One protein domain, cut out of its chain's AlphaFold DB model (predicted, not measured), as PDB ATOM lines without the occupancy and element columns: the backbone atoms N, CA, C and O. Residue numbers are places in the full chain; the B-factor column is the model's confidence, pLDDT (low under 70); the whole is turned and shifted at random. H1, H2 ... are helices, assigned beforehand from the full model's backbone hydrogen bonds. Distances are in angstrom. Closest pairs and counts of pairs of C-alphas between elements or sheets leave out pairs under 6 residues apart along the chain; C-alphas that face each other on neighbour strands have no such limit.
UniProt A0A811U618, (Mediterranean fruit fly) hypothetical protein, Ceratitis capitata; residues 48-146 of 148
ATOM      1  N   THR A  48     152.852 160.801 157.454       91.12
ATOM      2  CA  THR A  48     154.169 161.407 157.711       91.12
ATOM      3  C   THR A  48     154.048 162.710 158.505       91.12
ATOM      4  O   THR A  48     154.799 162.940 159.457       91.12
ATOM      5  N   ALA A  49     153.097 163.574 158.138       89.94
ATOM      6  CA  ALA A  49     152.842 164.816 158.863       89.94
ATOM      7  C   ALA A  49     152.317 164.559 160.283       89.94
ATOM      8  O   ALA A  49     152.768 165.210 161.229       89.94
ATOM      9  N   PHE A  50     151.410 163.592 160.437       91.44
ATOM     10  CA  PHE A  50     150.865 163.186 161.727       91.44
ATOM     11  C   PHE A  50     151.949 162.629 162.646       91.44
ATOM     12  O   PHE A  50     152.094 163.118 163.762       91.44
ATOM     13  N   ASP A  51     152.749 161.668 162.180       94.12
ATOM     14  CA  ASP A  51     153.815 161.043 162.966       94.12
ATOM     15  C   ASP A  51     154.825 162.087 163.439       94.12
ATOM     16  O   ASP A  51     155.239 162.087 164.602       94.12
ATOM     17  N   LYS A  52     155.188 163.028 162.556       91.88
ATOM     18  CA  LYS A  52     156.103 164.112 162.911       91.88
ATOM     19  C   LYS A  52     155.495 165.052 163.949       91.88
ATOM     20  O   LYS A  52     156.148 165.345 164.948       91.88
ATOM     21  N   GLY A  53     154.256 165.493 163.732       91.69
ATOM     22  CA  GLY A  53     153.544 166.368 164.662       91.69
ATOM     23  C   GLY A  53     153.321 165.709 166.023       91.69
ATOM     24  O   GLY A  53     153.521 166.341 167.058       91.69
ATOM     25  N   TYR A  54     152.987 164.418 166.036       93.38
ATOM     26  CA  TYR A  54     152.842 163.631 167.253       93.38
ATOM     27  C   TYR A  54     154.167 163.514 168.005       93.38
ATOM     28  O   TYR A  54     154.204 163.773 169.204       93.38
ATOM     29  N   ALA A  55     155.265 163.176 167.320       94.44
ATOM     30  CA  ALA A  55     156.581 163.062 167.944       94.44
ATOM     31  C   ALA A  55     157.045 164.394 168.557       94.44
ATOM     32  O   ALA A  55     157.478 164.428 169.712       94.44
ATOM     33  N   ASP A  56     156.920 165.493 167.812       94.50
ATOM     34  CA  ASP A  56     157.342 166.814 168.278       94.50
ATOM     35  C   ASP A  56     156.435 167.325 169.420       94.50
ATOM     36  O   ASP A  56     156.921 167.867 170.417       94.50
ATOM     37  N   GLY A  57     155.120 167.100 169.323       92.69
ATOM     38  CA  GLY A  57     154.149 167.463 170.357       92.69
ATOM     39  C   GLY A  57     154.317 166.650 171.643       92.69
ATOM     40  O   GLY A  57     154.336 167.221 172.735       92.69
ATOM     41  N   LEU A  58     154.517 165.332 171.525       94.00
ATOM     42  CA  LEU A  58     154.792 164.452 172.661       94.00
ATOM     43  C   LEU A  58     156.070 164.881 173.377       94.00
ATOM     44  O   LEU A  58     156.060 165.008 174.599       94.00
ATOM     45  N   ARG A  59     157.149 165.145 172.629       94.62
ATOM     46  CA  ARG A  59     158.408 165.639 173.194       94.62
ATOM     47  C   ARG A  59     158.194 166.938 173.968       94.62
ATOM     48  O   ARG A  59     158.627 167.042 175.110       94.62
ATOM     49  N   THR A  60     157.508 167.902 173.361       94.12
ATOM     50  CA  THR A  60     157.243 169.213 173.971       94.12
ATOM     51  C   THR A  60     156.475 169.065 175.281       94.12
ATOM     52  O   THR A  60     156.924 169.540 176.323       94.12
ATOM     53  N   GLY A  61     155.346 168.350 175.252       93.75
ATOM     54  CA  GLY A  61     154.525 168.137 176.439       93.75
ATOM     55  C   GLY A  61     155.265 167.363 177.529       93.75
ATOM     56  O   GLY A  61     155.204 167.741 178.695       93.75
ATOM     57  N   PHE A  62     156.002 166.314 177.154       94.19
ATOM     58  CA  PHE A  62     156.757 165.493 178.095       94.19
ATOM     59  C   PHE A  62     157.857 166.288 178.802       94.19
ATOM     60  O   PHE A  62     157.957 166.232 180.025       94.19
ATOM     61  N   GLU A  63     158.659 167.056 178.059       94.50
ATOM     62  CA  GLU A  63     159.752 167.838 178.642       94.50
ATOM     63  C   GLU A  63     159.238 168.911 179.607       94.50
ATOM     64  O   GLU A  63     159.763 169.036 180.712       94.50
ATOM     65  N   ILE A  64     158.173 169.636 179.253       92.94
ATOM     66  CA  ILE A  64     157.603 170.661 180.140       92.94
ATOM     67  C   ILE A  64     156.953 170.011 181.373       92.94
ATOM     68  O   ILE A  64     157.178 170.451 182.505       92.94
ATOM     69  N   GLU A  65     156.178 168.935 181.186       93.62
ATOM     70  CA  GLU A  65     155.495 168.253 182.292       93.62
ATOM     71  C   GLU A  65     156.487 167.602 183.260       93.62
ATOM     72  O   GLU A  65     156.215 167.541 184.457       93.62
ATOM     73  N   LYS A  66     157.660 167.173 182.778       92.81
ATOM     74  CA  LYS A  66     158.739 166.626 183.610       92.81
ATOM     75  C   LYS A  66     159.187 167.623 184.679       92.81
ATOM     76  O   LYS A  66     159.190 167.285 185.862       92.81
ATOM     77  N   TYR A  67     159.504 168.860 184.291       92.75
ATOM     78  CA  TYR A  67     159.905 169.906 185.242       92.75
ATOM     79  C   TYR A  67     158.750 170.331 186.145       92.75
ATOM     80  O   TYR A  67     158.921 170.461 187.358       92.75
ATOM     81  N   LYS A  68     157.551 170.481 185.574       91.50
ATOM     82  CA  LYS A  68     156.352 170.843 186.334       91.50
ATOM     83  C   LYS A  68     156.027 169.812 187.412       91.50
ATOM     84  O   LYS A  68     155.808 170.167 188.568       91.50
ATOM     85  N   SER A  69     156.039 168.535 187.047       90.56
ATOM     86  CA  SER A  69     155.802 167.427 187.969       90.56
ATOM     87  C   SER A  69     156.880 167.364 189.042       90.56
ATOM     88  O   SER A  69     156.551 167.163 190.209       90.56
ATOM     89  N   PHE A  70     158.149 167.577 188.691       90.75
ATOM     90  CA  PHE A  70     159.226 167.628 189.678       90.75
ATOM     91  C   PHE A  70     158.977 168.731 190.718       90.75
ATOM     92  O   PHE A  70     158.927 168.447 191.914       90.75
ATOM     93  N   ALA A  71     158.695 169.959 190.274       89.56
ATOM     94  CA  ALA A  71     158.407 171.090 191.157       89.56
ATOM     95  C   ALA A  71     157.191 170.848 192.075       89.56
ATOM     96  O   ALA A  71     157.219 171.196 193.260       89.56
ATOM     97  N   LEU A  72     156.134 170.209 191.561       88.50
ATOM     98  CA  LEU A  72     154.952 169.846 192.352       88.50
ATOM     99  C   LEU A  72     155.279 168.815 193.442       88.50
ATOM    100  O   LEU A  72     154.804 168.941 194.575       88.50
ATOM    101  N   ASN A  73     156.115 167.825 193.121       88.81
ATOM    102  CA  ASN A  73     156.490 166.750 194.041       88.81
ATOM    103  C   ASN A  73     157.535 167.163 195.089       88.81
ATOM    104  O   ASN A  73     157.670 166.481 196.098       88.81
ATOM    105  N   LEU A  74     158.196 168.316 194.937       87.19
ATOM    106  CA  LEU A  74     159.065 168.898 195.974       87.19
ATOM    107  C   LEU A  74     158.298 169.429 197.204       87.19
ATOM    108  O   LEU A  74     158.885 170.002 198.124       87.19
ATOM    109  N   SER A  75     156.974 169.289 197.247       76.06
ATOM    110  CA  SER A  75     156.144 169.722 198.374       76.06
ATOM    111  C   SER A  75     156.418 168.863 199.618       76.06
ATOM    112  O   SER A  75     155.891 167.764 199.748       76.06
ATOM    113  N   GLY A  76     157.242 169.376 200.538       75.56
ATOM    114  CA  GLY A  76     157.686 168.666 201.749       75.56
ATOM    115  C   GLY A  76     159.175 168.307 201.767       75.56
ATOM    116  O   GLY A  76     159.653 167.789 202.777       75.56
ATOM    117  N   GLU A  77     159.906 168.613 200.692       83.19
ATOM    118  CA  GLU A  77     161.361 168.461 200.638       83.19
ATOM    119  C   GLU A  77     162.046 169.459 201.589       83.19
ATOM    120  O   GLU A  77     161.646 170.623 201.670       83.19
ATOM    121  N   LYS A  78     163.059 169.002 202.332       85.38
ATOM    122  CA  LYS A  78     163.768 169.808 203.344       85.38
ATOM    123  C   LYS A  78     165.013 170.493 202.795       85.38
ATOM    124  O   LYS A  78     165.577 171.351 203.473       85.38
ATOM    125  N   ASP A  79     165.449 170.096 201.608       89.69
ATOM    126  CA  ASP A  79     166.564 170.720 200.915       89.69
ATOM    127  C   ASP A  79     166.204 172.165 200.506       89.69
ATOM    128  O   ASP A  79     165.292 172.408 199.711       89.69
ATOM    129  N   ASN A  80     166.917 173.135 201.086       89.25
ATOM    130  CA  ASN A  80     166.683 174.561 200.849       89.25
ATOM    131  C   ASN A  80     167.024 174.985 199.412       89.25
ATOM    132  O   ASN A  80     166.395 175.912 198.891       89.25
ATOM    133  N   ASP A  81     167.986 174.323 198.770       90.62
ATOM    134  CA  ASP A  81     168.402 174.647 197.406       90.62
ATOM    135  C   ASP A  81     167.316 174.182 196.424       90.62
ATOM    136  O   ASP A  81     166.886 174.956 195.565       90.62
ATOM    137  N   LEU A  82     166.748 172.985 196.634       90.31
ATOM    138  CA  LEU A  82     165.595 172.496 195.861       90.31
ATOM    139  C   LEU A  82     164.345 173.365 196.041       90.31
ATOM    140  O   LEU A  82     163.637 173.639 195.070       90.31
ATOM    141  N   GLN A  83     164.062 173.839 197.259       90.44
ATOM    142  CA  GLN A  83     162.934 174.757 197.486       90.44
ATOM    143  C   GLN A  83     163.147 176.123 196.817       90.44
ATOM    144  O   GLN A  83     162.192 176.755 196.345       90.44
ATOM    145  N   THR A  84     164.399 176.576 196.742       91.31
ATOM    146  CA  THR A  84     164.757 177.807 196.031       91.31
ATOM    147  C   THR A  84     164.516 177.651 194.533       91.31
ATOM    148  O   THR A  84     163.839 178.491 193.938       91.31
ATOM    149  N   GLU A  85     164.980 176.555 193.930       92.81
ATOM    150  CA  GLU A  85     164.722 176.249 192.518       92.81
ATOM    151  C   GLU A  85     163.230 176.069 192.221       92.81
ATOM    152  O   GLU A  85     162.734 176.627 191.243       92.81
ATOM    153  N   LYS A  86     162.464 175.405 193.095       91.25
ATOM    154  CA  LYS A  86     160.998 175.336 192.968       91.25
ATOM    155  C   LYS A  86     160.376 176.732 192.864       91.25
ATOM    156  O   LYS A  86     159.579 176.995 191.967       91.25
ATOM    157  N   SER A  87     160.782 177.640 193.750       90.69
ATOM    158  CA  SER A  87     160.295 179.023 193.754       90.69
ATOM    159  C   SER A  87     160.716 179.796 192.495       90.69
ATOM    160  O   SER A  87     160.005 180.698 192.056       90.69
ATOM    161  N   LEU A  88     161.878 179.479 191.909       92.06
ATOM    162  CA  LEU A  88     162.320 180.043 190.629       92.06
ATOM    163  C   LEU A  88     161.486 179.507 189.463       92.06
ATOM    164  O   LEU A  88     161.061 180.295 188.622       92.06
ATOM    165  N   PHE A  89     161.192 178.206 189.443       91.56
ATOM    166  CA  PHE A  89     160.335 177.592 188.431       91.56
ATOM    167  C   PHE A  89     158.917 178.181 188.457       91.56
ATOM    168  O   PHE A  89     158.380 178.546 187.416       91.56
ATOM    169  N   GLU A  90     158.327 178.368 189.640       90.00
ATOM    170  CA  GLU A  90     157.007 179.002 189.781       90.00
ATOM    171  C   GLU A  90     156.989 180.443 189.233       90.00
ATOM    172  O   GLU A  90     156.007 180.864 188.618       90.00
ATOM    173  N   LYS A  91     158.096 181.187 189.371       91.44
ATOM    174  CA  LYS A  91     158.246 182.543 188.810       91.44
ATOM    175  C   LYS A  91     158.389 182.568 187.290       91.44
ATOM    176  O   LYS A  91     158.108 183.607 186.698       91.44
ATOM    177  N   MET A  92     158.797 181.467 186.655       87.19
ATOM    178  CA  MET A  92     158.846 181.382 185.190       87.19
ATOM    179  C   MET A  92     157.454 181.446 184.554       87.19
ATOM    180  O   MET A  92     157.358 181.736 183.366       87.19
ATOM    181  N   SER A  93     156.379 181.223 185.327       83.06
ATOM    182  CA  SER A  93     154.986 181.364 184.880       83.06
ATOM    183  C   SER A  93     154.706 180.640 183.554       83.06
ATOM    184  O   SER A  93     154.125 181.205 182.623       83.06
ATOM    185  N   LEU A  94     155.133 179.380 183.464       85.00
ATOM    186  CA  LEU A  94     154.923 178.568 182.271       85.00
ATOM    187  C   LEU A  94     153.424 178.292 182.059       85.00
ATOM    188  O   LEU A  94     152.728 177.948 183.024       85.00
ATOM    189  N   PRO A  95     152.925 178.406 180.814       84.94
ATOM    190  CA  PRO A  95     151.582 177.972 180.464       84.94
ATOM    191  C   PRO A  95     151.343 176.494 180.798       84.94
ATOM    192  O   PRO A  95     152.252 175.717 181.108       84.94
ATOM    193  N   SER A  96     150.076 176.088 180.751       85.56
ATOM    194  CA  SER A  96     149.733 174.671 180.864       85.56
ATOM    195  C   SER A  96     150.420 173.877 179.752       85.56
ATOM    196  O   SER A  96     150.459 174.326 178.619       85.56
ATOM    197  N   THR A  97     150.859 172.648 180.015       83.88
ATOM    198  CA  THR A  97     151.505 171.785 179.005       83.88
ATOM    199  C   THR A  97     150.626 171.474 177.795       83.88
ATOM    200  O   THR A  97     151.125 171.075 176.748       83.88
ATOM    201  N   ARG A  98     149.310 171.666 177.933       83.69
ATOM    202  CA  ARG A  98     148.313 171.531 176.861       83.69
ATOM    203  C   ARG A  98     147.994 172.850 176.152       83.69
ATOM    204  O   ARG A  98     147.068 172.879 175.347       83.69
ATOM    205  N   ASP A  99     148.673 173.935 176.502       88.69
ATOM    206  CA  ASP A  99     148.437 175.241 175.907       88.69
ATOM    207  C   ASP A  99     148.888 175.260 174.442       88.69
ATOM    208  O   ASP A  99     149.930 174.708 174.078       88.69
ATOM    209  N   ALA A 100     148.088 175.909 173.598       85.94
ATOM    210  CA  ALA A 100     148.386 176.061 172.182       85.94
ATOM    211  C   ALA A 100     149.638 176.918 171.943       85.94
ATOM    212  O   ALA A 100     150.261 176.775 170.895       85.94
ATOM    213  N   SER A 101     150.052 177.744 172.913       87.00
ATOM    214  CA  SER A 101     151.285 178.534 172.854       87.00
ATOM    215  C   SER A 101     152.548 177.691 172.688       87.00
ATOM    216  O   SER A 101     153.580 178.214 172.289       87.00
ATOM    217  N   HIS A 102     152.494 176.403 173.030       86.88
ATOM    218  CA  HIS A 102     153.607 175.476 172.850       86.88
ATOM    219  C   HIS A 102     153.685 174.902 171.430       86.88
ATOM    220  O   HIS A 102     154.627 174.173 171.135       86.88
ATOM    221  N   CYS A 103     152.701 175.170 170.567       87.00
ATOM    222  CA  CYS A 103     152.610 174.615 169.222       87.00
ATOM    223  C   CYS A 103     152.969 175.670 168.171       87.00
ATOM    224  O   CYS A 103     152.142 176.494 167.788       87.00
ATOM    225  N   HIS A 104     154.182 175.587 167.632       84.44
ATOM    226  CA  HIS A 104     154.660 176.520 166.607       84.44
ATOM    227  C   HIS A 104     154.279 176.099 165.179       84.44
ATOM    228  O   HIS A 104     154.596 176.783 164.209       84.44
ATOM    229  N   PHE A 105     153.545 174.995 165.009       83.19
ATOM    230  CA  PHE A 105     153.137 174.517 163.683       83.19
ATOM    231  C   PHE A 105     152.239 175.512 162.944       83.19
ATOM    232  O   PHE A 105     152.346 175.661 161.728       83.19
ATOM    233  N   THR A 106     151.371 176.220 163.668       78.69
ATOM    234  CA  THR A 106     150.442 177.191 163.076       78.69
ATOM    235  C   THR A 106     151.131 178.457 162.580       78.69
ATOM    236  O   THR A 106     150.623 179.106 161.670       78.69
ATOM    237  N   GLU A 107     152.287 178.800 163.145       85.31
ATOM    238  CA  GLU A 107     153.053 179.999 162.783       85.31
ATOM    239  C   GLU A 107     153.830 179.805 161.471       85.31
ATOM    240  O   GLU A 107     154.056 180.761 160.731       85.31
ATOM    241  N   HIS A 108     154.157 178.552 161.140       85.25
ATOM    242  CA  HIS A 108     155.027 178.176 160.025       85.25
ATOM    243  C   HIS A 108     154.310 177.339 158.949       85.25
ATOM    244  O   HIS A 108     154.947 176.594 158.213       85.25
ATOM    245  N   ILE A 109     152.982 177.459 158.815       82.62
ATOM    246  CA  ILE A 109     152.157 176.591 157.942       82.62
ATOM    247  C   ILE A 109     152.583 176.570 156.460       82.62
ATOM    248  O   ILE A 109     152.297 175.613 155.745       82.62
ATOM    249  N   ASN A 110     153.266 177.618 155.993       87.88
ATOM    250  CA  ASN A 110     153.742 177.736 154.611       87.88
ATOM    251  C   ASN A 110     155.141 177.134 154.392       87.88
ATOM    252  O   ASN A 110     155.679 177.210 153.286       87.88
ATOM    253  N   GLU A 111     155.755 176.572 155.430       90.50
ATOM    254  CA  GLU A 111     157.097 176.008 155.381       90.50
ATOM    255  C   GLU A 111     157.078 174.480 155.226       90.50
ATOM    256  O   GLU A 111     156.093 173.817 155.560       90.50
ATOM    257  N   PRO A 112     158.175 173.869 154.743       91.00
ATOM    258  CA  PRO A 112     158.298 172.419 154.731       91.00
ATOM    259  C   PRO A 112     158.187 171.836 156.146       91.00
ATOM    260  O   PRO A 112     158.779 172.371 157.084       91.00
ATOM    261  N   LEU A 113     157.541 170.672 156.282       88.62
ATOM    262  CA  LEU A 113     157.347 169.965 157.560       88.62
ATOM    263  C   LEU A 113     158.641 169.823 158.383       88.62
ATOM    264  O   LEU A 113     158.637 169.972 159.603       88.62
ATOM    265  N   ASN A 114     159.771 169.579 157.715       90.44
ATOM    266  CA  ASN A 114     161.076 169.475 158.369       90.44
ATOM    267  C   ASN A 114     161.532 170.790 159.016       90.44
ATOM    268  O   ASN A 114     162.220 170.757 160.033       90.44
ATOM    269  N   THR A 115     161.189 171.935 158.431       92.88
ATOM    270  CA  THR A 115     161.522 173.254 158.980       92.88
ATOM    271  C   THR A 115     160.616 173.581 160.160       92.88
ATOM    272  O   THR A 115     161.121 173.924 161.223       92.88
ATOM    273  N   ILE A 116     159.309 173.331 160.029       91.62
ATOM    274  CA  ILE A 116     158.346 173.471 161.132       91.62
ATOM    275  C   ILE A 116     158.790 172.643 162.345       91.62
ATOM    276  O   ILE A 116     158.869 173.140 163.467       91.62
ATOM    277  N   SER A 117     159.174 171.389 162.104       91.88
ATOM    278  CA  SER A 117     159.695 170.508 163.146       91.88
ATOM    279  C   SER A 117     160.963 171.055 163.808       91.88
ATOM    280  O   SER A 117     161.140 170.926 165.020       91.88
ATOM    281  N   LYS A 118     161.863 171.692 163.049       93.69
ATOM    282  CA  LYS A 118     163.049 172.345 163.625       93.69
ATOM    283  C   LYS A 118     162.666 173.511 164.526       93.69
ATOM    284  O   LYS A 118     163.242 173.611 165.602       93.69
ATOM    285  N   HIS A 119     161.699 174.338 164.130       93.06
ATOM    286  CA  HIS A 119     161.193 175.422 164.972       93.06
ATOM    287  C   HIS A 119     160.614 174.888 166.285       93.06
ATOM    288  O   HIS A 119     161.000 175.352 167.357       93.06
ATOM    289  N   GLN A 120     159.794 173.834 166.219       93.56
ATOM    290  CA  GLN A 120     159.241 173.195 167.415       93.56
ATOM    291  C   GLN A 120     160.331 172.619 168.328       93.56
ATOM    292  O   GLN A 120     160.293 172.786 169.543       93.56
ATOM    293  N   ASN A 121     161.326 171.943 167.755       93.31
ATOM    294  CA  ASN A 121     162.422 171.388 168.542       93.31
ATOM    295  C   ASN A 121     163.298 172.490 169.148       93.31
ATOM    296  O   ASN A 121     163.694 172.366 170.299       93.31
ATOM    297  N   HIS A 122     163.558 173.575 168.415       94.62
ATOM    298  CA  HIS A 122     164.317 174.714 168.925       94.62
ATOM    299  C   HIS A 122     163.625 175.365 170.124       94.62
ATOM    300  O   HIS A 122     164.278 175.600 171.133       94.62
ATOM    301  N   TYR A 123     162.302 175.537 170.059       93.12
ATOM    302  CA  TYR A 123     161.499 175.998 171.189       93.12
ATOM    303  C   TYR A 123     161.711 175.143 172.453       93.12
ATOM    304  O   TYR A 123     161.928 175.671 173.545       93.12
ATOM    305  N   VAL A 124     161.702 173.813 172.304       94.06
ATOM    306  CA  VAL A 124     161.949 172.890 173.423       94.06
ATOM    307  C   VAL A 124     163.388 172.994 173.930       94.06
ATOM    308  O   VAL A 124     163.598 173.012 175.139       94.06
ATOM    309  N   GLU A 125     164.384 173.081 173.046       95.19
ATOM    310  CA  GLU A 125     165.790 173.247 173.449       95.19
ATOM    311  C   GLU A 125     166.019 174.556 174.212       95.19
ATOM    312  O   GLU A 125     166.714 174.565 175.228       95.19
ATOM    313  N   ASP A 126     165.402 175.650 173.772       94.56
ATOM    314  CA  ASP A 126     165.498 176.944 174.444       94.56
ATOM    315  C   ASP A 126     164.881 176.884 175.843       94.56
ATOM    316  O   ASP A 126     165.477 177.375 176.805       94.56
ATOM    317  N   PHE A 127     163.727 176.224 175.981       93.06
ATOM    318  CA  PHE A 127     163.119 175.945 177.281       93.06
ATOM    319  C   PHE A 127     164.057 175.128 178.183       93.06
ATOM    320  O   PHE A 127     164.313 175.511 179.325       93.06
ATOM    321  N   LEU A 128     164.626 174.033 177.670       93.94
ATOM    322  CA  LEU A 128     165.553 173.191 178.428       93.94
ATOM    323  C   LEU A 128     166.817 173.953 178.840       93.94
ATOM    324  O   LEU A 128     167.305 173.772 179.955       93.94
ATOM    325  N   CYS A 129     167.320 174.837 177.978       94.56
ATOM    326  CA  CYS A 129     168.455 175.705 178.269       94.56
ATOM    327  C   CYS A 129     168.131 176.696 179.398       94.56
ATOM    328  O   CYS A 129     168.920 176.846 180.332       94.56
ATOM    329  N   GLN A 130     166.946 177.315 179.372       93.19
ATOM    330  CA  GLN A 130     166.480 178.190 180.454       93.19
ATOM    331  C   GLN A 130     166.358 177.431 181.779       93.19
ATOM    332  O   GLN A 130     166.812 177.924 182.813       93.19
ATOM    333  N   CYS A 131     165.808 176.214 181.756       93.19
ATOM    334  CA  CYS A 131     165.760 175.358 182.937       93.19
ATOM    335  C   CYS A 131     167.161 175.005 183.442       93.19
ATOM    336  O   CYS A 131     167.415 175.148 184.627       93.19
ATOM    337  N   GLN A 132     168.099 174.628 182.573       93.69
ATOM    338  CA  GLN A 132     169.471 174.307 182.979       93.69
ATOM    339  C   GLN A 132     170.187 175.493 183.643       93.69
ATOM    340  O   GLN A 132     170.988 175.293 184.557       93.69
ATOM    341  N   GLN A 133     169.930 176.717 183.172       93.06
ATOM    342  CA  GLN A 133     170.531 177.934 183.719       93.06
ATOM    343  C   GLN A 133     169.914 178.337 185.060       93.06
ATOM    344  O   GLN A 133     170.632 178.768 185.960       93.06
ATOM    345  N   ALA A 134     168.593 178.218 185.194       92.06
ATOM    346  CA  ALA A 134     167.875 178.682 186.377       92.06
ATOM    347  C   ALA A 134     167.684 177.607 187.456       92.06
ATOM    348  O   ALA A 134     167.512 177.952 188.622       92.06
ATOM    349  N   LEU A 135     167.680 176.332 187.064       93.88
ATOM    350  CA  LEU A 135     167.355 175.161 187.885       93.88
ATOM    351  C   LEU A 135     168.425 174.054 187.737       93.88
ATOM    352  O   LEU A 135     168.093 172.901 187.437       93.88
ATOM    353  N   PRO A 136     169.726 174.379 187.862       93.44
ATOM    354  CA  PRO A 136     170.804 173.441 187.571       93.44
ATOM    355  C   PRO A 136     170.753 172.162 188.417       93.44
ATOM    356  O   PRO A 136     171.073 171.091 187.900       93.44
ATOM    357  N   LEU A 137     170.351 172.233 189.689       92.31
ATOM    358  CA  LEU A 137     170.255 171.068 190.568       92.31
ATOM    359  C   LEU A 137     169.151 170.122 190.079       92.31
ATOM    360  O   LEU A 137     169.401 168.934 189.867       92.31
ATOM    361  N   THR A 138     167.958 170.662 189.827       91.44
ATOM    362  CA  THR A 138     166.817 169.930 189.268       91.44
ATOM    363  C   THR A 138     167.178 169.288 187.933       91.44
ATOM    364  O   THR A 138     166.949 168.093 187.736       91.44
ATOM    365  N   THR A 139     167.790 170.042 187.016       92.62
ATOM    366  CA  THR A 139     168.179 169.514 185.704       92.62
ATOM    367  C   THR A 139     169.210 168.393 185.829       92.62
ATOM    368  O   THR A 139     169.065 167.362 185.172       92.62
ATOM    369  N   ASN A 140     170.199 168.531 186.714       92.12
ATOM    370  CA  ASN A 140     171.186 167.480 186.960       92.12
ATOM    371  C   ASN A 140     170.550 166.210 187.542       92.12
ATOM    372  O   ASN A 140     170.918 165.105 187.139       92.12
ATOM    373  N   LEU A 141     169.577 166.339 188.449       89.81
ATOM    374  CA  LEU A 141     168.846 165.200 189.015       89.81
ATOM    375  C   LEU A 141     168.023 164.472 187.947       89.81
ATOM    376  O   LEU A 141     168.083 163.246 187.848       89.81
ATOM    377  N   LEU A 142     167.309 165.224 187.106       89.12
ATOM    378  CA  LEU A 142     166.524 164.673 185.999       89.12
ATOM    379  C   LEU A 142     167.408 164.026 184.920       89.12
ATOM    380  O   LEU A 142     166.994 163.053 184.294       89.12
ATOM    381  N   ALA A 143     168.627 164.533 184.705       84.81
ATOM    382  CA  ALA A 143     169.594 163.958 183.769       84.81
ATOM    383  C   ALA A 143     170.282 162.694 184.318       84.81
ATOM    384  O   ALA A 143     170.550 161.758 183.562       84.81
ATOM    385  N   SER A 144     170.533 162.647 185.629       62.34
ATOM    386  CA  SER A 144     171.221 161.537 186.306       62.34
ATOM    387  C   SER A 144     170.377 160.259 186.404       62.34
ATOM    388  O   SER A 144     170.912 159.201 186.716       62.34
ATOM    389  N   GLN A 145     169.075 160.318 186.101       58.00
ATOM    390  CA  GLN A 145     168.190 159.146 186.049       58.00
ATOM    391  C   GLN A 145     168.272 158.335 184.742       58.00
ATOM    392  O   GLN A 145     167.495 157.395 184.571       58.00
ATOM    393  N   LYS A 146     169.216 158.625 183.833       52.59
ATOM    394  CA  LYS A 146     169.614 157.659 182.791       52.59
ATOM    395  C   LYS A 146     170.367 156.494 183.447       52.59
ATOM    396  O   LYS A 146     171.589 156.422 183.385       52.59
TER     397      LYS A 146
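What this domain is: This is residues 48 to 146 of the 148 residues of the protein "(Mediterranean fruit fly) hypothetical protein" of Ceratitis capitata (UniProt A0A811U618). Two long helices, H1 and H3, lie side by side and run the same way, with the shorter H2 and H4 near the end of the pair where both long helices finish. H2 begins the way back from the end of H1, and the stretch of residues 92 to 112 folds back to the start of H3; H4 makes a corner with the end of H3. The printed part has 99 residues with four named helices, H1, H2, H3 and H4 in that order, and no named strand; the class is all helix. It is only just compact, close to loose, with a radius of gyration of the C-alphas of 15.2 A, and its elongated outline spans 50 by 28 by 20 A.

How they stand to each other: H1, residues 48 to 73, touches H3, residues 113 to 134, at a shallow tilt of 12 degrees, and they run the same way. Their closest C-alphas, of Thr 60 and Val 124, are 6.0 A apart. H2, residues 80 to 91, is close to H1 but not clearly touching; their closest C-alphas, of Ala 71 and Lys 86, are 5.3 A apart. H2 and H3 form a helical hairpin and only just touch, with 3 pairs of C-alphas within 8 A, through residues 85 to 89 of H2 and residue 134 of H3 alone. The closest are the C-alphas of Leu 88 and Ala 134, 7.1 A apart; the two helices run opposite ways at a steep tilt of 43 degrees. H4, residues 136 to 144, touches H2 about perpendicular, at 79 degrees, with residues 81 to 85 of H2 alone; the closest C-alphas, of Leu 82 and Thr 138, are 7.2 A apart. H3 and H4 are close but not clearly touching, with the closest C-alphas, of Gln 132 and Thr 139, 5.7 A apart. The helix packing is mostly crossed, the lines of touching helices standing mostly at more than a shallow tilt, but only just: 1 of 3 pairs is at a shallow tilt. In H2, H3 and H4 every O i to N i+4 pair is within hydrogen-bond range; in H1, 21 of 22 are.

Where its parts are: H1 begins at C-alpha 48, at (154.169, 161.407, 157.711), and is 36.8 A long from first to last C-alpha. H2 follows with 12 residues over 16.7 A. H3 runs 31.9 A from C-alpha 113, at (157.347, 169.965, 157.560). H4 has 9 residues and ends at C-alpha 144, at (171.221, 161.537, 186.306).

The domain as a whole: The two C-alphas farthest apart, of Lys 78 and Asn 110, are 50.4 A apart. The printed part has no cut. The link from H2 to H3, 21 residues, is long; H1 to H2 is short and H3 to H4 is tight. The mean pLDDT of the printed part is 89.2, and residues 144 to 146, of which 144 belongs to H4, are under 70.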